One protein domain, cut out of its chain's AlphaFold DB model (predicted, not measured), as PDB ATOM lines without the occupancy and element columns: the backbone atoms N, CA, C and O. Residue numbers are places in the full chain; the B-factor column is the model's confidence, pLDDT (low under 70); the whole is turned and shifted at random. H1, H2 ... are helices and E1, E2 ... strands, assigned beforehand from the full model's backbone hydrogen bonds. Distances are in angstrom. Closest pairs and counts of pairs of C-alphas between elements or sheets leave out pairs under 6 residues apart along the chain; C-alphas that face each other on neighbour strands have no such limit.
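What this domain is: This is residues 2 to 136 of the 353 residues of the protein "Superfamily I DNA and RNA helicase and helicase subunits-like protein" of Halococcus thailandensis JCM 13552 (UniProt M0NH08). With little regular structure, two loop-rich lobes, H1 to E2 and H3 to H5, stand end to end. Five named helices alternate with four strands in 40 of 135 printed residues, class mixed. It is compact, radius of gyration of the C-alphas 16.3 A, spanning 47 by 29 by 25 A.

Where its parts are: Find H1, residues 2-5, from C-alpha 2 (-0.083, 43.414, 25.912); E1, 32-34; H2, 43-48; E2, 58-60; H3, 63-66; E3, 76-78; H4, 86-93, 10.5 A long; E4, 99-101; and H5, 130-135, ending at C-alpha 135 (16.058, 22.137, 27.059).

How they stand to each other: E1, H2, E2 and E3, H4, E4 are strand-helix-strand units, a helix between parallel strands, with N 33 to O 58 and N 78 to O 100 within hydrogen-bond range, 2.9 A. H3 touches H4, closest at C-alphas 66 and 92, 5.4 A. Every O i to N i+4 pair is within range in H2 and H5, 2 of 4 in H4.

The domain as a whole: The printed part has no cut; the H1-E1 and E4-H5 links are long; pLDDT is under 70 at 53 and 112-127.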
ATOM      1  N   ASP A   2       1.003  42.705  25.212       87.31
ATOM      2  CA  ASP A   2      -0.083  43.414  25.912       87.31
ATOM      3  C   ASP A   2      -0.885  42.470  26.840       87.31
ATOM      4  O   ASP A   2      -1.214  42.869  27.950       87.31
ATOM      5  N   ASN A   3      -1.048  41.187  26.479       84.50
ATOM      6  CA  ASN A   3      -1.631  40.162  27.366       84.50
ATOM      7  C   ASN A   3      -0.852  39.955  28.681       84.50
ATOM      8  O   ASN A   3      -1.460  39.668  29.697       84.50
ATOM      9  N   ILE A   4       0.476  40.103  28.688       88.50
ATOM     10  CA  ILE A   4       1.283  39.977  29.919       88.50
ATOM     11  C   ILE A   4       1.202  41.279  30.721       88.50
ATOM     12  O   ILE A   4       1.077  41.269  31.943       88.50
ATOM     13  N   VAL A   5       1.279  42.416  30.022       91.81
ATOM     14  CA  VAL A   5       1.274  43.743  30.644       91.81
ATOM     15  C   VAL A   5      -0.064  44.017  31.314       91.81
ATOM     16  O   VAL A   5      -0.072  44.340  32.491       91.81
ATOM     17  N   ALA A   6      -1.168  43.882  30.584       91.12
ATOM     18  CA  ALA A   6      -2.501  44.242  31.055       91.12
ATOM     19  C   ALA A   6      -3.462  43.051  31.144       91.12
ATOM     20  O   ALA A   6      -4.413  43.123  31.909       91.12
ATOM     21  N   GLY A   7      -3.242  41.946  30.428       87.69
ATOM     22  CA  GLY A   7      -4.190  40.822  30.441       87.69
ATOM     23  C   GLY A   7      -5.596  41.270  30.039       87.69
ATOM     24  O   GLY A   7      -5.749  42.006  29.063       87.69
ATOM     25  N   ALA A   8      -6.599  40.857  30.814       85.00
ATOM     26  CA  ALA A   8      -7.979  41.329  30.681       85.00
ATOM     27  C   ALA A   8      -8.282  42.621  31.475       85.00
ATOM     28  O   ALA A   8      -9.448  42.987  31.613       85.00
ATOM     29  N   SER A   9      -7.262  43.304  32.010       88.88
ATOM     30  CA  SER A   9      -7.453  44.509  32.826       88.88
ATOM     31  C   SER A   9      -8.140  45.629  32.049       88.88
ATOM     32  O   SER A   9      -7.879  45.868  30.867       88.88
ATOM     33  N   THR A  10      -8.949  46.379  32.780       87.88
ATOM     34  CA  THR A  10      -9.567  47.642  32.386       87.88
ATOM     35  C   THR A  10      -9.062  48.755  33.305       87.88
ATOM     36  O   THR A  10      -8.308  48.501  34.241       87.88
ATOM     37  N   SER A  11      -9.483  49.998  33.074       84.19
ATOM     38  CA  SER A  11      -9.121  51.123  33.949       84.19
ATOM     39  C   SER A  11      -9.711  51.029  35.360       84.19
ATOM     40  O   SER A  11      -9.261  51.743  36.253       84.19
ATOM     41  N   THR A  12     -10.718  50.176  35.580       85.81
ATOM     42  CA  THR A  12     -11.397  50.033  36.879       85.81
ATOM     43  C   THR A  12     -11.285  48.645  37.495       85.81
ATOM     44  O   THR A  12     -11.607  48.493  38.670       85.81
ATOM     45  N   ASP A  13     -10.870  47.641  36.723       89.19
ATOM     46  CA  ASP A  13     -10.748  46.258  37.184       89.19
ATOM     47  C   ASP A  13      -9.462  45.634  36.647       89.19
ATOM     48  O   ASP A  13      -9.239  45.608  35.435       89.19
ATOM     49  N   ALA A  14      -8.610  45.154  37.548       90.56
ATOM     50  CA  ALA A  14      -7.299  44.629  37.207       90.56
ATOM     51  C   ALA A  14      -7.331  43.097  37.131       90.56
ATOM     52  O   ALA A  14      -7.700  42.410  38.083       90.56
ATOM     53  N   ASP A  15      -6.853  42.545  36.017       90.06
ATOM     54  CA  ASP A  15      -6.582  41.115  35.902       90.06
ATOM     55  C   ASP A  15      -5.393  40.771  36.799       90.06
ATOM     56  O   ASP A  15      -4.247  41.097  36.479       90.06
ATOM     57  N   MET A  16      -5.662  40.080  37.908       90.25
ATOM     58  CA  MET A  16      -4.663  39.686  38.909       90.25
ATOM     59  C   MET A  16      -3.524  38.817  38.355       90.25
ATOM     60  O   MET A  16      -2.509  38.637  39.033       90.25
ATOM     61  N   ARG A  17      -3.666  38.274  37.137       88.56
ATOM     62  CA  ARG A  17      -2.613  37.527  36.429       88.56
ATOM     63  C   ARG A  17      -1.698  38.419  35.582       88.56
ATOM     64  O   ARG A  17      -0.694  37.930  35.071       88.56
ATOM     65  N   SER A  18      -2.036  39.693  35.406       92.81
ATOM     66  CA  SER A  18      -1.268  40.651  34.609       92.81
ATOM     67  C   SER A  18      -0.235  41.403  35.448       92.81
ATOM     68  O   SER A  18      -0.381  41.549  36.661       92.81
ATOM     69  N   LEU A  19       0.792  41.954  34.798       93.81
ATOM     70  CA  LEU A  19       1.743  42.842  35.475       93.81
ATOM     71  C   LEU A  19       1.072  44.129  35.973       93.81
ATOM     72  O   LEU A  19       1.496  44.678  36.984       93.81
ATOM     73  N   HIS A  20       0.032  44.606  35.283       94.38
ATOM     74  CA  HIS A  20      -0.707  45.817  35.629       94.38
ATOM     75  C   HIS A  20      -1.280  45.759  37.046       94.38
ATOM     76  O   HIS A  20      -1.119  46.724  37.792       94.38
ATOM     77  N   ALA A  21      -1.844  44.614  37.442       94.31
ATOM     78  CA  ALA A  21      -2.427  44.421  38.769       94.31
ATOM     79  C   ALA A  21      -1.424  44.574  39.922       94.31
ATOM     80  O   ALA A  21      -1.824  44.925  41.028       94.31
ATOM     81  N   HIS A  22      -0.132  44.350  39.677       95.00
ATOM     82  CA  HIS A  22       0.920  44.415  40.704       95.00
ATOM     83  C   HIS A  22       1.802  45.663  40.577       95.00
ATOM     84  O   HIS A  22       2.439  46.082  41.539       95.00
ATOM     85  N   ALA A  23       1.830  46.284  39.398       93.94
ATOM     86  CA  ALA A  23       2.632  47.467  39.109       93.94
ATOM     87  C   ALA A  23       2.040  48.755  39.722       93.94
ATOM     88  O   ALA A  23       1.085  48.729  40.497       93.94
ATOM     89  N   GLN A  24       2.579  49.915  39.336       92.75
ATOM     90  CA  GLN A  24       2.231  51.234  39.885       92.75
ATOM     91  C   GLN A  24       0.752  51.653  39.782       92.75
ATOM     92  O   GLN A  24       0.387  52.662  40.372       92.75
ATOM     93  N   HIS A  25      -0.059  50.937  39.002       89.56
ATOM     94  CA  HIS A  25      -1.485  51.220  38.794       89.56
ATOM     95  C   HIS A  25      -2.402  50.189  39.472       89.56
ATOM     96  O   HIS A  25      -3.618  50.280  39.354       89.56
ATOM     97  N   GLY A  26      -1.815  49.229  40.190       89.44
ATOM     98  CA  GLY A  26      -2.505  48.234  41.004       89.44
ATOM     99  C   GLY A  26      -1.883  48.160  42.400       89.44
ATOM    100  O   GLY A  26      -2.078  49.057  43.213       89.44
ATOM    101  N   GLY A  27      -1.126  47.096  42.677       90.94
ATOM    102  CA  GLY A  27      -0.496  46.832  43.978       90.94
ATOM    103  C   GLY A  27       0.715  47.703  44.339       90.94
ATOM    104  O   GLY A  27       1.198  47.619  45.465       90.94
ATOM    105  N   GLU A  28       1.205  48.534  43.414       92.25
ATOM    106  CA  GLU A  28       2.365  49.424  43.588       92.25
ATOM    107  C   GLU A  28       3.683  48.722  43.984       92.25
ATOM    108  O   GLU A  28       4.586  49.346  44.545       92.25
ATOM    109  N   GLU A  29       3.848  47.439  43.655       95.12
ATOM    110  CA  GLU A  29       5.040  46.661  44.018       95.12
ATOM    111  C   GLU A  29       6.291  47.085  43.229       95.12
ATOM    112  O   GLU A  29       7.416  46.984  43.722       95.12
ATOM    113  N   PHE A  30       6.106  47.559  41.995       94.56
ATOM    114  CA  PHE A  30       7.179  47.989  41.097       94.56
ATOM    115  C   PHE A  30       6.684  48.989  40.047       94.56
ATOM    116  O   PHE A  30       5.492  49.092  39.748       94.56
ATOM    117  N   VAL A  31       7.617  49.711  39.426       95.06
ATOM    118  CA  VAL A  31       7.333  50.589  38.287       95.06
ATOM    119  C   VAL A  31       7.525  49.823  36.978       95.06
ATOM    120  O   VAL A  31       8.641  49.448  36.615       95.06
ATOM    121  N   LEU A  32       6.438  49.639  36.233       94.81
ATOM    122  CA  LEU A  32       6.409  49.013  34.917       94.81
ATOM    123  C   LEU A  32       6.456  50.060  33.801       94.81
ATOM    124  O   LEU A  32       5.728  51.054  33.824       94.81
ATOM    125  N   ASN A  33       7.269  49.797  32.780       93.44
ATOM    126  CA  ASN A  33       7.253  50.509  31.507       93.44
ATOM    127  C   ASN A  33       7.016  49.541  30.350       93.44
ATOM    128  O   ASN A  33       7.709  48.533  30.225       93.44
ATOM    129  N   ARG A  34       6.086  49.884  29.458       93.38
ATOM    130  CA  ARG A  34       5.871  49.168  28.203       93.38
ATOM    131  C   ARG A  34       6.606  49.899  27.081       93.38
ATOM    132  O   ARG A  34       6.124  50.892  26.535       93.38
ATOM    133  N   HIS A  35       7.763  49.370  26.687       92.06
ATOM    134  CA  HIS A  35       8.587  49.961  25.634       92.06
ATOM    135  C   HIS A  35       7.838  50.040  24.295       92.06
ATOM    136  O   HIS A  35       7.064  49.149  23.933       92.06
ATOM    137  N   ASN A  36       8.062  51.113  23.535       89.56
ATOM    138  CA  ASN A  36       7.353  51.392  22.280       89.56
ATOM    139  C   ASN A  36       5.815  51.391  22.407       89.56
ATOM    140  O   ASN A  36       5.135  50.931  21.488       89.56
ATOM    141  N   VAL A  37       5.259  51.901  23.520       89.19
ATOM    142  CA  VAL A  37       3.818  51.916  23.876       89.19
ATOM    143  C   VAL A  37       2.853  52.172  22.709       89.19
ATOM    144  O   VAL A  37       1.820  51.524  22.617       89.19
ATOM    145  N   ARG A  38       3.221  53.035  21.752       87.19
ATOM    146  CA  ARG A  38       2.407  53.400  20.577       87.19
ATOM    147  C   ARG A  38       2.074  52.220  19.659       87.19
ATOM    148  O   ARG A  38       1.207  52.334  18.809       87.19
ATOM    149  N   ARG A  39       2.787  51.097  19.797       86.56
ATOM    150  CA  ARG A  39       2.498  49.831  19.104       86.56
ATOM    151  C   ARG A  39       1.517  48.926  19.866       86.56
ATOM    152  O   ARG A  39       1.314  47.793  19.450       86.56
ATOM    153  N   SER A  40       1.025  49.345  21.030       86.88
ATOM    154  CA  SER A  40       0.021  48.613  21.815       86.88
ATOM    155  C   SER A  40      -1.334  48.674  21.130       86.88
ATOM    156  O   SER A  40      -1.674  49.705  20.557       86.88
ATOM    157  N   ARG A  41      -2.114  47.595  21.209       85.50
ATOM    158  CA  ARG A  41      -3.538  47.623  20.825       85.50
ATOM    159  C   ARG A  41      -4.457  47.895  22.016       85.50
ATOM    160  O   ARG A  41      -5.611  48.229  21.807       85.50
ATOM    161  N   SER A  42      -3.950  47.751  23.239       87.75
ATOM    162  CA  SER A  42      -4.695  48.051  24.462       87.75
ATOM    163  C   SER A  42      -4.677  49.555  24.739       87.75
ATOM    164  O   SER A  42      -3.593  50.133  24.877       87.75
ATOM    165  N   GLU A  43      -5.868  50.153  24.831       88.44
ATOM    166  CA  GLU A  43      -6.080  51.558  25.205       88.44
ATOM    167  C   GLU A  43      -5.526  51.840  26.603       88.44
ATOM    168  O   GLU A  43      -4.677  52.718  26.741       88.44
ATOM    169  N   LEU A  44      -5.863  50.997  27.590       90.75
ATOM    170  CA  LEU A  44      -5.301  51.053  28.944       90.75
ATOM    171  C   LEU A  44      -3.772  51.135  28.912       90.75
ATOM    172  O   LEU A  44      -3.169  51.981  29.566       90.75
ATOM    173  N   VAL A  45      -3.122  50.279  28.113       91.56
ATOM    174  CA  VAL A  45      -1.658  50.279  28.033       91.56
ATOM    175  C   VAL A  45      -1.119  51.572  27.421       91.56
ATOM    176  O   VAL A  45      -0.081  52.071  27.861       91.56
ATOM    177  N   GLN A  46      -1.791  52.108  26.400       91.00
ATOM    178  CA  GLN A  46      -1.395  53.368  25.777       91.00
ATOM    179  C   GLN A  46      -1.551  54.555  26.727       91.00
ATOM    180  O   GLN A  46      -0.679  55.419  26.741       91.00
ATOM    181  N   GLU A  47      -2.618  54.597  27.515       89.38
ATOM    182  CA  GLU A  47      -2.889  55.696  28.440       89.38
ATOM    183  C   GLU A  47      -1.957  55.639  29.655       89.38
ATOM    184  O   GLU A  47      -1.233  56.598  29.939       89.38
ATOM    185  N   GLU A  48      -1.890  54.482  30.312       89.88
ATOM    186  CA  GLU A  48      -1.257  54.344  31.624       89.88
ATOM    187  C   GLU A  48       0.266  54.152  31.572       89.88
ATOM    188  O   GLU A  48       0.976  54.480  32.528       89.88
ATOM    189  N   TYR A  49       0.804  53.654  30.453       90.19
ATOM    190  CA  TYR A  49       2.240  53.377  30.305       90.19
ATOM    191  C   TYR A  49       2.940  54.244  29.258       90.19
ATOM    192  O   TYR A  49       4.110  53.999  28.954       90.19
ATOM    193  N   ALA A  50       2.288  55.283  28.720       79.50
ATOM    194  CA  ALA A  50       2.947  56.164  27.755       79.50
ATOM    195  C   ALA A  50       4.023  57.071  28.344       79.50
ATOM    196  O   ALA A  50       4.980  57.405  27.646       79.50
ATOM    197  N   ASN A  51       3.877  57.468  29.606       77.50
ATOM    198  CA  ASN A  51       4.771  58.418  30.256       77.50
ATOM    199  C   ASN A  51       5.133  57.941  31.665       77.50
ATOM    200  O   ASN A  51       4.589  58.416  32.663       77.50
ATOM    201  N   VAL A  52       6.084  57.011  31.756       82.44
ATOM    202  CA  VAL A  52       6.580  56.530  33.051       82.44
ATOM    203  C   VAL A  52       7.525  57.573  33.656       82.44
ATOM    204  O   VAL A  52       8.634  57.786  33.174       82.44
ATOM    205  N   ARG A  53       7.065  58.266  34.707       69.56
ATOM    206  CA  ARG A  53       7.774  59.409  35.328       69.56
ATOM    207  C   ARG A  53       9.010  59.018  36.140       69.56
ATOM    208  O   ARG A  53       9.891  59.848  36.349       69.56
ATOM    209  N   LYS A  54       9.048  57.785  36.648       75.88
ATOM    210  CA  LYS A  54      10.164  57.226  37.422       75.88
ATOM    211  C   LYS A  54      10.974  56.275  36.543       75.88
ATOM    212  O   LYS A  54      10.471  55.757  35.548       75.88
ATOM    213  N   ARG A  55      12.225  56.006  36.924       87.88
ATOM    214  CA  ARG A  55      12.988  54.908  36.319       87.88
ATOM    215  C   ARG A  55      12.217  53.610  36.571       87.88
ATOM    216  O   ARG A  55      11.979  53.278  37.722       87.88
ATOM    217  N   ALA A  56      11.826  52.921  35.503       92.19
ATOM    218  CA  ALA A  56      11.092  51.667  35.615       92.19
ATOM    219  C   ALA A  56      11.980  50.551  36.174       92.19
ATOM    220  O   ALA A  56      13.136  50.425  35.748       92.19
ATOM    221  N   ASP A  57      11.429  49.747  37.072       94.38
ATOM    222  CA  ASP A  57      12.047  48.531  37.597       94.38
ATOM    223  C   ASP A  57      11.906  47.407  36.563       94.38
ATOM    224  O   ASP A  57      12.891  46.774  36.186       94.38
ATOM    225  N   VAL A  58      10.705  47.268  35.988       95.25
ATOM    226  CA  VAL A  58      10.379  46.286  34.946       95.25
ATOM    227  C   VAL A  58      10.129  46.994  33.615       95.25
ATOM    228  O   VAL A  58       9.379  47.967  33.541       95.25
ATOM    229  N   VAL A  59      10.743  46.501  32.536       94.69
ATOM    230  CA  VAL A  59      10.512  47.006  31.174       94.69
ATOM    231  C   VAL A  59      10.012  45.875  30.282       94.69
ATOM    232  O   VAL A  59      10.761  44.969  29.936       94.69
ATOM    233  N   ALA A  60       8.746  45.952  29.880       94.94
ATOM    234  CA  ALA A  60       8.126  45.026  28.945       94.94
ATOM    235  C   ALA A  60       8.405  45.464  27.498       94.94
ATOM    236  O   ALA A  60       8.105  46.594  27.107       94.94
ATOM    237  N   SER A  61       8.981  44.578  26.685       94.00
ATOM    238  CA  SER A  61       9.365  44.859  25.298       94.00
ATOM    239  C   SER A  61       9.304  43.593  24.451       94.00
ATOM    240  O   SER A  61       9.593  42.506  24.937       94.00
ATOM    241  N   THR A  62       9.003  43.721  23.156       93.19
ATOM    242  CA  THR A  62       9.262  42.627  22.205       93.19
ATOM    243  C   THR A  62      10.767  42.448  21.986       93.19
ATOM    244  O   THR A  62      11.519  43.420  22.119       93.19
ATOM    245  N   ASN A  63      11.201  41.245  21.587       94.38
ATOM    246  CA  ASN A  63      12.616  40.919  21.359       94.38
ATOM    247  C   ASN A  63      13.315  41.944  20.457       94.38
ATOM    248  O   ASN A  63      14.301  42.553  20.857       94.38
ATOM    249  N   GLY A  64      12.753  42.221  19.275       93.12
ATOM    250  CA  GLY A  64      13.332  43.196  18.344       93.12
ATOM    251  C   GLY A  64      13.380  44.626  18.896       93.12
ATOM    252  O   GLY A  64      14.347  45.348  18.668       93.12
ATOM    253  N   SER A  65      12.372  45.039  19.670       93.88
ATOM    254  CA  SER A  65      12.352  46.376  20.282       93.88
ATOM    255  C   SER A  65      13.402  46.527  21.386       93.88
ATOM    256  O   SER A  65      13.879  47.642  21.612       93.88
ATOM    257  N   ALA A  66      13.806  45.427  22.031       94.88
ATOM    258  CA  ALA A  66      14.769  45.446  23.128       94.88
ATOM    259  C   ALA A  66      16.147  45.976  22.698       94.88
ATOM    260  O   ALA A  66      16.852  46.561  23.515       94.88
ATOM    261  N   ALA A  67      16.506  45.872  21.410       94.81
ATOM    262  CA  ALA A  67      17.749  46.428  20.869       94.81
ATOM    263  C   ALA A  67      17.918  47.925  21.191       94.81
ATOM    264  O   ALA A  67      19.019  48.372  21.516       94.81
ATOM    265  N   SER A  68      16.809  48.672  21.152       94.12
ATOM    266  CA  SER A  68      16.765  50.125  21.371       94.12
ATOM    267  C   SER A  68      16.741  50.555  22.841       94.12
ATOM    268  O   SER A  68      16.709  51.751  23.115       94.12
ATOM    269  N   LEU A  69      16.756  49.610  23.788       92.56
ATOM    270  CA  LEU A  69      16.882  49.934  25.207       92.56
ATOM    271  C   LEU A  69      18.293  50.468  25.491       92.56
ATOM    272  O   LEU A  69      19.290  49.838  25.129       92.56
ATOM    273  N   ASP A  70      18.369  51.615  26.154       90.62
ATOM    274  CA  ASP A  70      19.585  52.388  26.436       90.62
ATOM    275  C   ASP A  70      20.302  51.971  27.732       90.62
ATOM    276  O   ASP A  70      21.274  52.600  28.149       90.62
ATOM    277  N   ARG A  71      19.840  50.890  28.365       91.88
ATOM    278  CA  ARG A  71      20.373  50.371  29.626       91.88
ATOM    279  C   ARG A  71      20.467  48.848  29.628       91.88
ATOM    280  O   ARG A  71      19.817  48.174  28.827       91.88
ATOM    281  N   THR A  72      21.240  48.329  30.574       95.31
ATOM    282  CA  THR A  72      21.284  46.910  30.935       95.31
ATOM    283  C   THR A  72      20.377  46.618  32.132       95.31
ATOM    284  O   THR A  72      19.881  47.532  32.801       95.31
ATOM    285  N   PHE A  73      20.129  45.333  32.365       96.12
ATOM    286  CA  PHE A  73      19.245  44.796  33.391       96.12
ATOM    287  C   PHE A  73      19.938  43.637  34.105       96.12
ATOM    288  O   PHE A  73      20.775  42.954  33.521       96.12
ATOM    289  N   ASP A  74      19.561  43.379  35.354       96.75
ATOM    290  CA  ASP A  74      20.113  42.259  36.125       96.75
ATOM    291  C   ASP A  74      19.621  40.897  35.606       96.75
ATOM    292  O   ASP A  74      20.289  39.875  35.763       96.75
ATOM    293  N   MET A  75      18.435  40.884  34.991       97.31
ATOM    294  CA  MET A  75      17.780  39.691  34.474       97.31
ATOM    295  C   MET A  75      16.883  40.030  33.284       97.31
ATOM    296  O   MET A  75      16.240  41.079  33.252       97.31
ATOM    297  N   VAL A  76      16.798  39.100  32.337       97.31
ATOM    298  CA  VAL A  76      15.780  39.085  31.288       97.31
ATOM    299  C   VAL A  76      14.858  37.884  31.465       97.31
ATOM    300  O   VAL A  76      15.315  36.769  31.703       97.31
ATOM    301  N   VAL A  77      13.553  38.110  31.335       96.94
ATOM    302  CA  VAL A  77      12.545  37.047  31.273       96.94
ATOM    303  C   VAL A  77      11.967  37.048  29.865       96.94
ATOM    304  O   VAL A  77      11.486  38.079  29.394       96.94
ATOM    305  N   ILE A  78      12.056  35.910  29.184       95.94
ATOM    306  CA  ILE A  78      11.543  35.722  27.828       95.94
ATOM    307  C   ILE A  78      10.400  34.722  27.918       95.94
ATOM    308  O   ILE A  78      10.635  33.528  28.079       95.94
ATOM    309  N   ASP A  79       9.176  35.235  27.854       93.31
ATOM    310  CA  ASP A  79       7.965  34.424  27.758       93.31
ATOM    311  C   ASP A  79       7.715  34.003  26.304       93.31
ATOM    312  O   ASP A  79       8.153  34.689  25.374       93.31
ATOM    313  N   GLU A  80       7.017  32.884  26.112       91.69
ATOM    314  CA  GLU A  80       6.779  32.271  24.799       91.69
ATOM    315  C   GLU A  80       8.084  32.060  23.996       91.69
ATOM    316  O   GLU A  80       8.144  32.220  22.773       91.69
ATOM    317  N   ALA A  81       9.167  31.702  24.698       93.56
ATOM    318  CA  ALA A  81      10.516  31.597  24.144       93.56
ATOM    319  C   ALA A  81      10.626  30.581  22.996       93.56
ATOM    320  O   ALA A  81      11.504  30.718  22.144       93.56
ATOM    321  N   THR A  82       9.725  29.595  22.937       90.75
ATOM    322  CA  THR A  82       9.677  28.584  21.872       90.75
ATOM    323  C   THR A  82       9.215  29.128  20.523       90.75
ATOM    324  O   THR A  82       9.550  28.558  19.492       90.75
ATOM    325  N   GLN A  83       8.551  30.285  20.498       89.50
ATOM    326  CA  GLN A  83       8.169  30.970  19.260       89.50
ATOM    327  C   GLN A  83       9.242  31.939  18.743       89.50
ATOM    328  O   GLN A  83       9.116  32.512  17.656       89.50
ATOM    329  N   ALA A  84      10.294  32.195  19.520       90.06
ATOM    330  CA  ALA A  84      11.359  33.093  19.112       90.06
ATOM    331  C   ALA A  84      12.469  32.309  18.412       90.06
ATOM    332  O   ALA A  84      13.000  31.335  18.945       90.06
ATOM    333  N   THR A  85      12.888  32.776  17.233       89.12
ATOM    334  CA  THR A  85      14.112  32.258  16.612       89.12
ATOM    335  C   THR A  85      15.307  32.505  17.533       89.12
ATOM    336  O   THR A  85      15.320  33.463  18.321       89.12
ATOM    337  N   LEU A  86      16.340  31.674  17.419       88.62
ATOM    338  CA  LEU A  86      17.570  31.853  18.189       88.62
ATOM    339  C   LEU A  86      18.147  33.280  18.027       88.62
ATOM    340  O   LEU A  86      18.339  33.940  19.052       88.62
ATOM    341  N   PRO A  87      18.310  33.847  16.806       88.94
ATOM    342  CA  PRO A  87      18.793  35.222  16.650       88.94
ATOM    343  C   PRO A  87      17.896  36.277  17.307       88.94
ATOM    344  O   PRO A  87      18.401  37.232  17.893       88.94
ATOM    345  N   SER A  88      16.570  36.107  17.243       91.75
ATOM    346  CA  SER A  88      15.619  37.013  17.903       91.75
ATOM    347  C   SER A  88      15.812  37.003  19.419       91.75
ATOM    348  O   SER A  88      15.821  38.060  20.047       91.75
ATOM    349  N   THR A  89      16.029  35.822  19.998       93.88
ATOM    350  CA  THR A  89      16.249  35.632  21.439       93.88
ATOM    351  C   THR A  89      17.567  36.260  21.909       93.88
ATOM    352  O   THR A  89      17.627  36.815  23.004       93.88
ATOM    353  N   CYS A  90      18.606  36.278  21.068       93.31
ATOM    354  CA  CYS A  90      19.889  36.915  21.391       93.31
ATOM    355  C   CYS A  90      19.794  38.436  21.610       93.31
ATOM    356  O   CYS A  90      20.608  39.000  22.342       93.31
ATOM    357  N   ILE A  91      18.810  39.115  21.007       95.69
ATOM    358  CA  ILE A  91      18.650  40.571  21.137       95.69
ATOM    359  C   ILE A  91      18.424  40.975  22.604       95.69
ATOM    360  O   ILE A  91      19.237  41.741  23.128       95.69
ATOM    361  N   PRO A  92      17.378  40.495  23.301       96.19
ATOM    362  CA  PRO A  92      17.172  40.835  24.703       96.19
ATOM    363  C   PRO A  92      18.218  40.191  25.634       96.19
ATOM    364  O   PRO A  92      18.548  40.796  26.651       96.19
ATOM    365  N   LEU A  93      18.819  39.046  25.275       96.00
ATOM    366  CA  LEU A  93      19.929  38.454  26.045       96.00
ATOM    367  C   LEU A  93      21.162  39.363  26.111       96.00
ATOM    368  O   LEU A  93      21.843  39.391  27.127       96.00
ATOM    369  N   SER A  94      21.419  40.180  25.085       95.38
ATOM    370  CA  SER A  94      22.520  41.159  25.111       95.38
ATOM    371  C   SER A  94      22.360  42.267  26.167       95.38
ATOM    372  O   SER A  94      23.261  43.090  26.340       95.38
ATOM    373  N   LYS A  95      21.205  42.334  26.844       96.12
ATOM    374  CA  LYS A  95      20.870  43.375  27.821       96.12
ATOM    375  C   LYS A  95      20.979  42.912  29.274       96.12
ATOM    376  O   LYS A  95      20.809  43.764  30.143       96.12
ATOM    377  N   ALA A  96      21.244  41.633  29.547       96.44
ATOM    378  CA  ALA A  96      21.321  41.105  30.908       96.44
ATOM    379  C   ALA A  96      22.300  39.931  31.041       96.44
ATOM    380  O   ALA A  96      22.478  39.157  30.107       96.44
ATOM    381  N   ASP A  97      22.870  39.758  32.235       93.62
ATOM    382  CA  ASP A  97      23.786  38.646  32.536       93.62
ATOM    383  C   ASP A  97      23.053  37.352  32.930       93.62
ATOM    384  O   ASP A  97      23.645  36.273  32.970       93.62
ATOM    385  N   ARG A  98      21.758  37.446  33.262       95.81
ATOM    386  CA  ARG A  98      20.912  36.314  33.664       95.81
ATOM    387  C   ARG A  98      19.648  36.276  32.827       95.81
ATOM    388  O   ARG A  98      19.055  37.318  32.559       95.81
ATOM    389  N   ALA A  99      19.203  35.074  32.479       95.06
ATOM    390  CA  ALA A  99      18.004  34.874  31.682       95.06
ATOM    391  C   ALA A  99      17.106  33.785  32.268       95.06
ATOM    392  O   ALA A  99      17.593  32.758  32.736       95.06
ATOM    393  N   VAL A 100      15.798  34.009  32.192       95.75
ATOM    394  CA  VAL A 100      14.759  32.996  32.388       95.75
ATOM    395  C   VAL A 100      14.012  32.863  31.069       95.75
ATOM    396  O   VAL A 100      13.484  33.847  30.554       95.75
ATOM    397  N   LEU A 101      13.986  31.653  30.516       95.31
ATOM    398  CA  LEU A 101      13.214  31.329  29.320       95.31
ATOM    399  C   LEU A 101      11.987  30.527  29.751       95.31
ATOM    400  O   LEU A 101      12.131  29.465  30.354       95.31
ATOM    401  N   ALA A 102      10.798  31.031  29.448       94.31
ATOM    402  CA  ALA A 102       9.537  30.339  29.663       94.31
ATOM    403  C   ALA A 102       8.902  30.031  28.305       94.31
ATOM    404  O   ALA A 102       8.902  30.865  27.402       94.31
ATOM    405  N   GLY A 103       8.396  28.816  28.139       92.44
ATOM    406  CA  GLY A 103       7.801  28.371  26.887       92.44
ATOM    407  C   GLY A 103       7.446  26.894  26.925       92.44
ATOM    408  O   GLY A 103       7.746  26.187  27.889       92.44
ATOM    409  N   ASP A 104       6.809  26.436  25.856       92.56
ATOM    410  CA  ASP A 104       6.390  25.051  25.692       92.56
ATOM    411  C   ASP A 104       6.821  24.540  24.315       92.56
ATOM    412  O   ASP A 104       6.351  25.010  23.277       92.56
ATOM    413  N   HIS A 105       7.748  23.583  24.311       89.38
ATOM    414  CA  HIS A 105       8.325  22.999  23.097       89.38
ATOM    415  C   HIS A 105       7.375  22.001  22.414       89.38
ATOM    416  O   HIS A 105       7.635  21.571  21.292       89.38
ATOM    417  N   ARG A 106       6.253  21.651  23.059       91.56
ATOM    418  CA  ARG A 106       5.149  20.885  22.463       91.56
ATOM    419  C   ARG A 106       4.089  21.790  21.815       91.56
ATOM    420  O   ARG A 106       3.126  21.278  21.243       91.56
ATOM    421  N   GLN A 107       4.246  23.115  21.892       92.06
ATOM    422  CA  GLN A 107       3.427  24.122  21.200       92.06
ATOM    423  C   GLN A 107       4.200  24.738  20.017       92.06
ATOM    424  O   GLN A 107       5.175  24.156  19.537       92.06
ATOM    425  N   LEU A 108       3.712  25.858  19.468       88.75
ATOM    426  CA  LEU A 108       4.200  26.408  18.204       88.75
ATOM    427  C   LEU A 108       5.710  26.723  18.230       88.75
ATOM    428  O   LEU A 108       6.182  27.359  19.176       88.75
ATOM    429  N   PRO A 109       6.456  26.301  17.188       85.94
ATOM    430  CA  PRO A 109       7.848  26.692  16.989       85.94
ATOM    431  C   PRO A 109       7.925  28.143  16.471       85.94
ATOM    432  O   PRO A 109       6.888  28.791  16.278       85.94
ATOM    433  N   PRO A 110       9.126  28.676  16.181       84.88
ATOM    434  CA  PRO A 110       9.234  29.992  15.576       84.88
ATOM    435  C   PRO A 110       8.478  30.098  14.250       84.88
ATOM    436  O   PRO A 110       8.563  29.213  13.398       84.88
ATOM    437  N   TYR A 111       7.747  31.203  14.077       74.94
ATOM    438  CA  TYR A 111       6.909  31.428  12.900       74.94
ATOM    439  C   TYR A 111       7.711  31.337  11.592       74.94
ATOM    440  O   TYR A 111       8.741  32.000  11.435       74.94
ATOM    441  N   SER A 112       7.178  30.581  10.629       66.38
ATOM    442  CA  SER A 112       7.652  30.545   9.246       66.38
ATOM    443  C   SER A 112       6.616  31.171   8.317       66.38
ATOM    444  O   SER A 112       5.440  30.823   8.369       66.38
ATOM    445  N   ALA A 113       7.053  32.093   7.458       56.91
ATOM    446  CA  ALA A 113       6.192  32.696   6.440       56.91
ATOM    447  C   ALA A 113       6.000  31.793   5.211       56.91
ATOM    448  O   ALA A 113       5.081  32.024   4.427       56.91
ATOM    449  N   SER A 114       6.882  30.811   5.011       57.28
ATOM    450  CA  SER A 114       6.767  29.833   3.935       57.28
ATOM    451  C   SER A 114       5.885  28.669   4.357       57.28
ATOM    452  O   SER A 114       5.855  28.281   5.527       57.28
ATOM    453  N   GLU A 115       5.193  28.081   3.380       53.09
ATOM    454  CA  GLU A 115       4.511  26.811   3.604       53.09
ATOM    455  C   GLU A 115       5.519  25.737   4.009       53.09
ATOM    456  O   GLU A 115       5.225  24.968   4.906       53.09
ATOM    457  N   GLU A 116       6.722  25.702   3.446       60.16
ATOM    458  CA  GLU A 116       7.752  24.769   3.909       60.16
ATOM    459  C   GLU A 116       8.415  25.272   5.203       60.16
ATOM    460  O   GLU A 116       8.717  26.470   5.310       60.16
ATOM    461  N   PRO A 117       8.641  24.394   6.201       59.72
ATOM    462  CA  PRO A 117       9.416  24.766   7.372       59.72
ATOM    463  C   PRO A 117      10.834  25.162   6.934       59.72
ATOM    464  O   PRO A 117      11.383  24.567   6.004       59.72
ATOM    465  N   PRO A 118      11.438  26.180   7.566       61.97
ATOM    466  CA  PRO A 118      12.809  26.537   7.263       61.97
ATOM    467  C   PRO A 118      13.713  25.354   7.608       61.97
ATOM    468  O   PRO A 118      13.482  24.668   8.605       61.97
ATOM    469  N   GLU A 119      14.749  25.138   6.799       62.91
ATOM    470  CA  GLU A 119      15.743  24.103   7.071       62.91
ATOM    471  C   GLU A 119      16.279  24.276   8.502       62.91
ATOM    472  O   GLU A 119      16.678  25.376   8.916       62.91
ATOM    473  N   VAL A 120      16.190  23.197   9.280       62.56
ATOM    474  CA  VAL A 120      16.650  23.151  10.667       62.56
ATOM    475  C   VAL A 120      18.163  23.012  10.632       62.56
ATOM    476  O   VAL A 120      18.692  21.915  10.465       62.56
ATOM    477  N   THR A 121      18.870  24.128  10.790       60.09
ATOM    478  CA  THR A 121      20.333  24.107  10.749       60.09
ATOM    479  C   THR A 121      20.919  24.978  11.848       60.09
ATOM    480  O   THR A 121      20.652  26.176  11.946       60.09
ATOM    481  N   LEU A 122      21.788  24.376  12.668       58.78
ATOM    482  CA  LEU A 122      22.530  25.074  13.726       58.78
ATOM    483  C   LEU A 122      23.394  26.218  13.169       58.78
ATOM    484  O   LEU A 122      23.601  27.218  13.849       58.78
ATOM    485  N   THR A 123      23.874  26.097  11.928       53.41
ATOM    486  CA  THR A 123      24.678  27.129  11.254       53.41
ATOM    487  C   THR A 123      23.880  28.373  10.878       53.41
ATOM    488  O   THR A 123      24.441  29.465  10.894       53.41
ATOM    489  N   THR A 124      22.596  28.240  10.543       56.28
ATOM    490  CA  THR A 124      21.719  29.371  10.193       56.28
ATOM    491  C   THR A 124      20.874  29.846  11.376       56.28
ATOM    492  O   THR A 124      20.340  30.954  11.330       56.28
ATOM    493  N   GLY A 125      20.757  29.046  12.445       58.09
ATOM    494  CA  GLY A 125      19.902  29.347  13.598       58.09
ATOM    495  C   GLY A 125      18.415  29.394  13.230       58.09
ATOM    496  O   GLY A 125      17.642  30.119  13.863       58.09
ATOM    497  N   THR A 126      18.037  28.681  12.165       59.81
ATOM    498  CA  THR A 126      16.676  28.612  11.623       59.81
ATOM    499  C   THR A 126      16.011  27.299  12.019       59.81
ATOM    500  O   THR A 126      16.677  26.275  12.147       59.81
ATOM    501  N   GLY A 127      14.693  27.331  12.230       64.38
ATOM    502  CA  GLY A 127      13.876  26.131  12.450       64.38
ATOM    503  C   GLY A 127      13.713  25.659  13.899       64.38
ATOM    504  O   GLY A 127      12.828  24.850  14.144       64.38
ATOM    505  N   PHE A 128      14.470  26.189  14.864       73.94
ATOM    506  CA  PHE A 128      14.279  25.908  16.295       73.94
ATOM    507  C   PHE A 128      14.548  27.148  17.159       73.94
ATOM    508  O   PHE A 128      15.256  28.083  16.764       73.94
ATOM    509  N   SER A 129      13.942  27.173  18.342       88.50
ATOM    510  CA  SER A 129      14.137  28.228  19.339       88.50
ATOM    511  C   SER A 129      15.381  27.994  20.201       88.50
ATOM    512  O   SER A 129      15.854  26.868  20.352       88.50
ATOM    513  N   LEU A 130      15.897  29.052  20.843       90.44
ATOM    514  CA  LEU A 130      16.950  28.878  21.855       90.44
ATOM    515  C   LEU A 130      16.462  28.001  23.020       90.44
ATOM    516  O   LEU A 130      17.241  27.237  23.573       90.44
ATOM    517  N   PHE A 131      15.177  28.091  23.375       91.94
ATOM    518  CA  PHE A 131      14.574  27.246  24.403       91.94
ATOM    519  C   PHE A 131      14.707  25.761  24.048       91.94
ATOM    520  O   PHE A 131      15.205  24.981  24.856       91.94
ATOM    521  N   GLU A 132      14.323  25.380  22.828       87.69
ATOM    522  CA  GLU A 132      14.452  23.998  22.358       87.69
ATOM    523  C   GLU A 132      15.913  23.555  22.312       87.69
ATOM    524  O   GLU A 132      16.232  22.477  22.798       87.69
ATOM    525  N   HIS A 133      16.813  24.416  21.833       87.25
ATOM    526  CA  HIS A 133      18.242  24.106  21.786       87.25
ATOM    527  C   HIS A 133      18.848  23.798  23.163       87.25
ATOM    528  O   HIS A 133      19.780  23.004  23.272       87.25
ATOM    529  N   LEU A 134      18.352  24.454  24.214       88.75
ATOM    530  CA  LEU A 134      18.874  24.287  25.567       88.75
ATOM    531  C   LEU A 134      18.200  23.136  26.322       88.75
ATOM    532  O   LEU A 134      18.895  22.451  27.066       88.75
ATOM    533  N   TYR A 135      16.883  22.961  26.166       85.25
ATOM    534  CA  TYR A 135      16.058  22.137  27.059       85.25
ATOM    535  C   TYR A 135      15.283  20.991  26.387       85.25
ATOM    536  O   TYR A 135      14.922  20.043  27.080       85.25
ATOM    537  N   ALA A 136      14.961  21.070  25.091       79.12
ATOM    538  CA  ALA A 136      14.141  20.034  24.459       79.12
ATOM    539  C   ALA A 136      14.911  18.710  24.299       79.12
ATOM    540  O   ALA A 136      16.082  18.598  24.659       79.12
TER     541      ALA A 136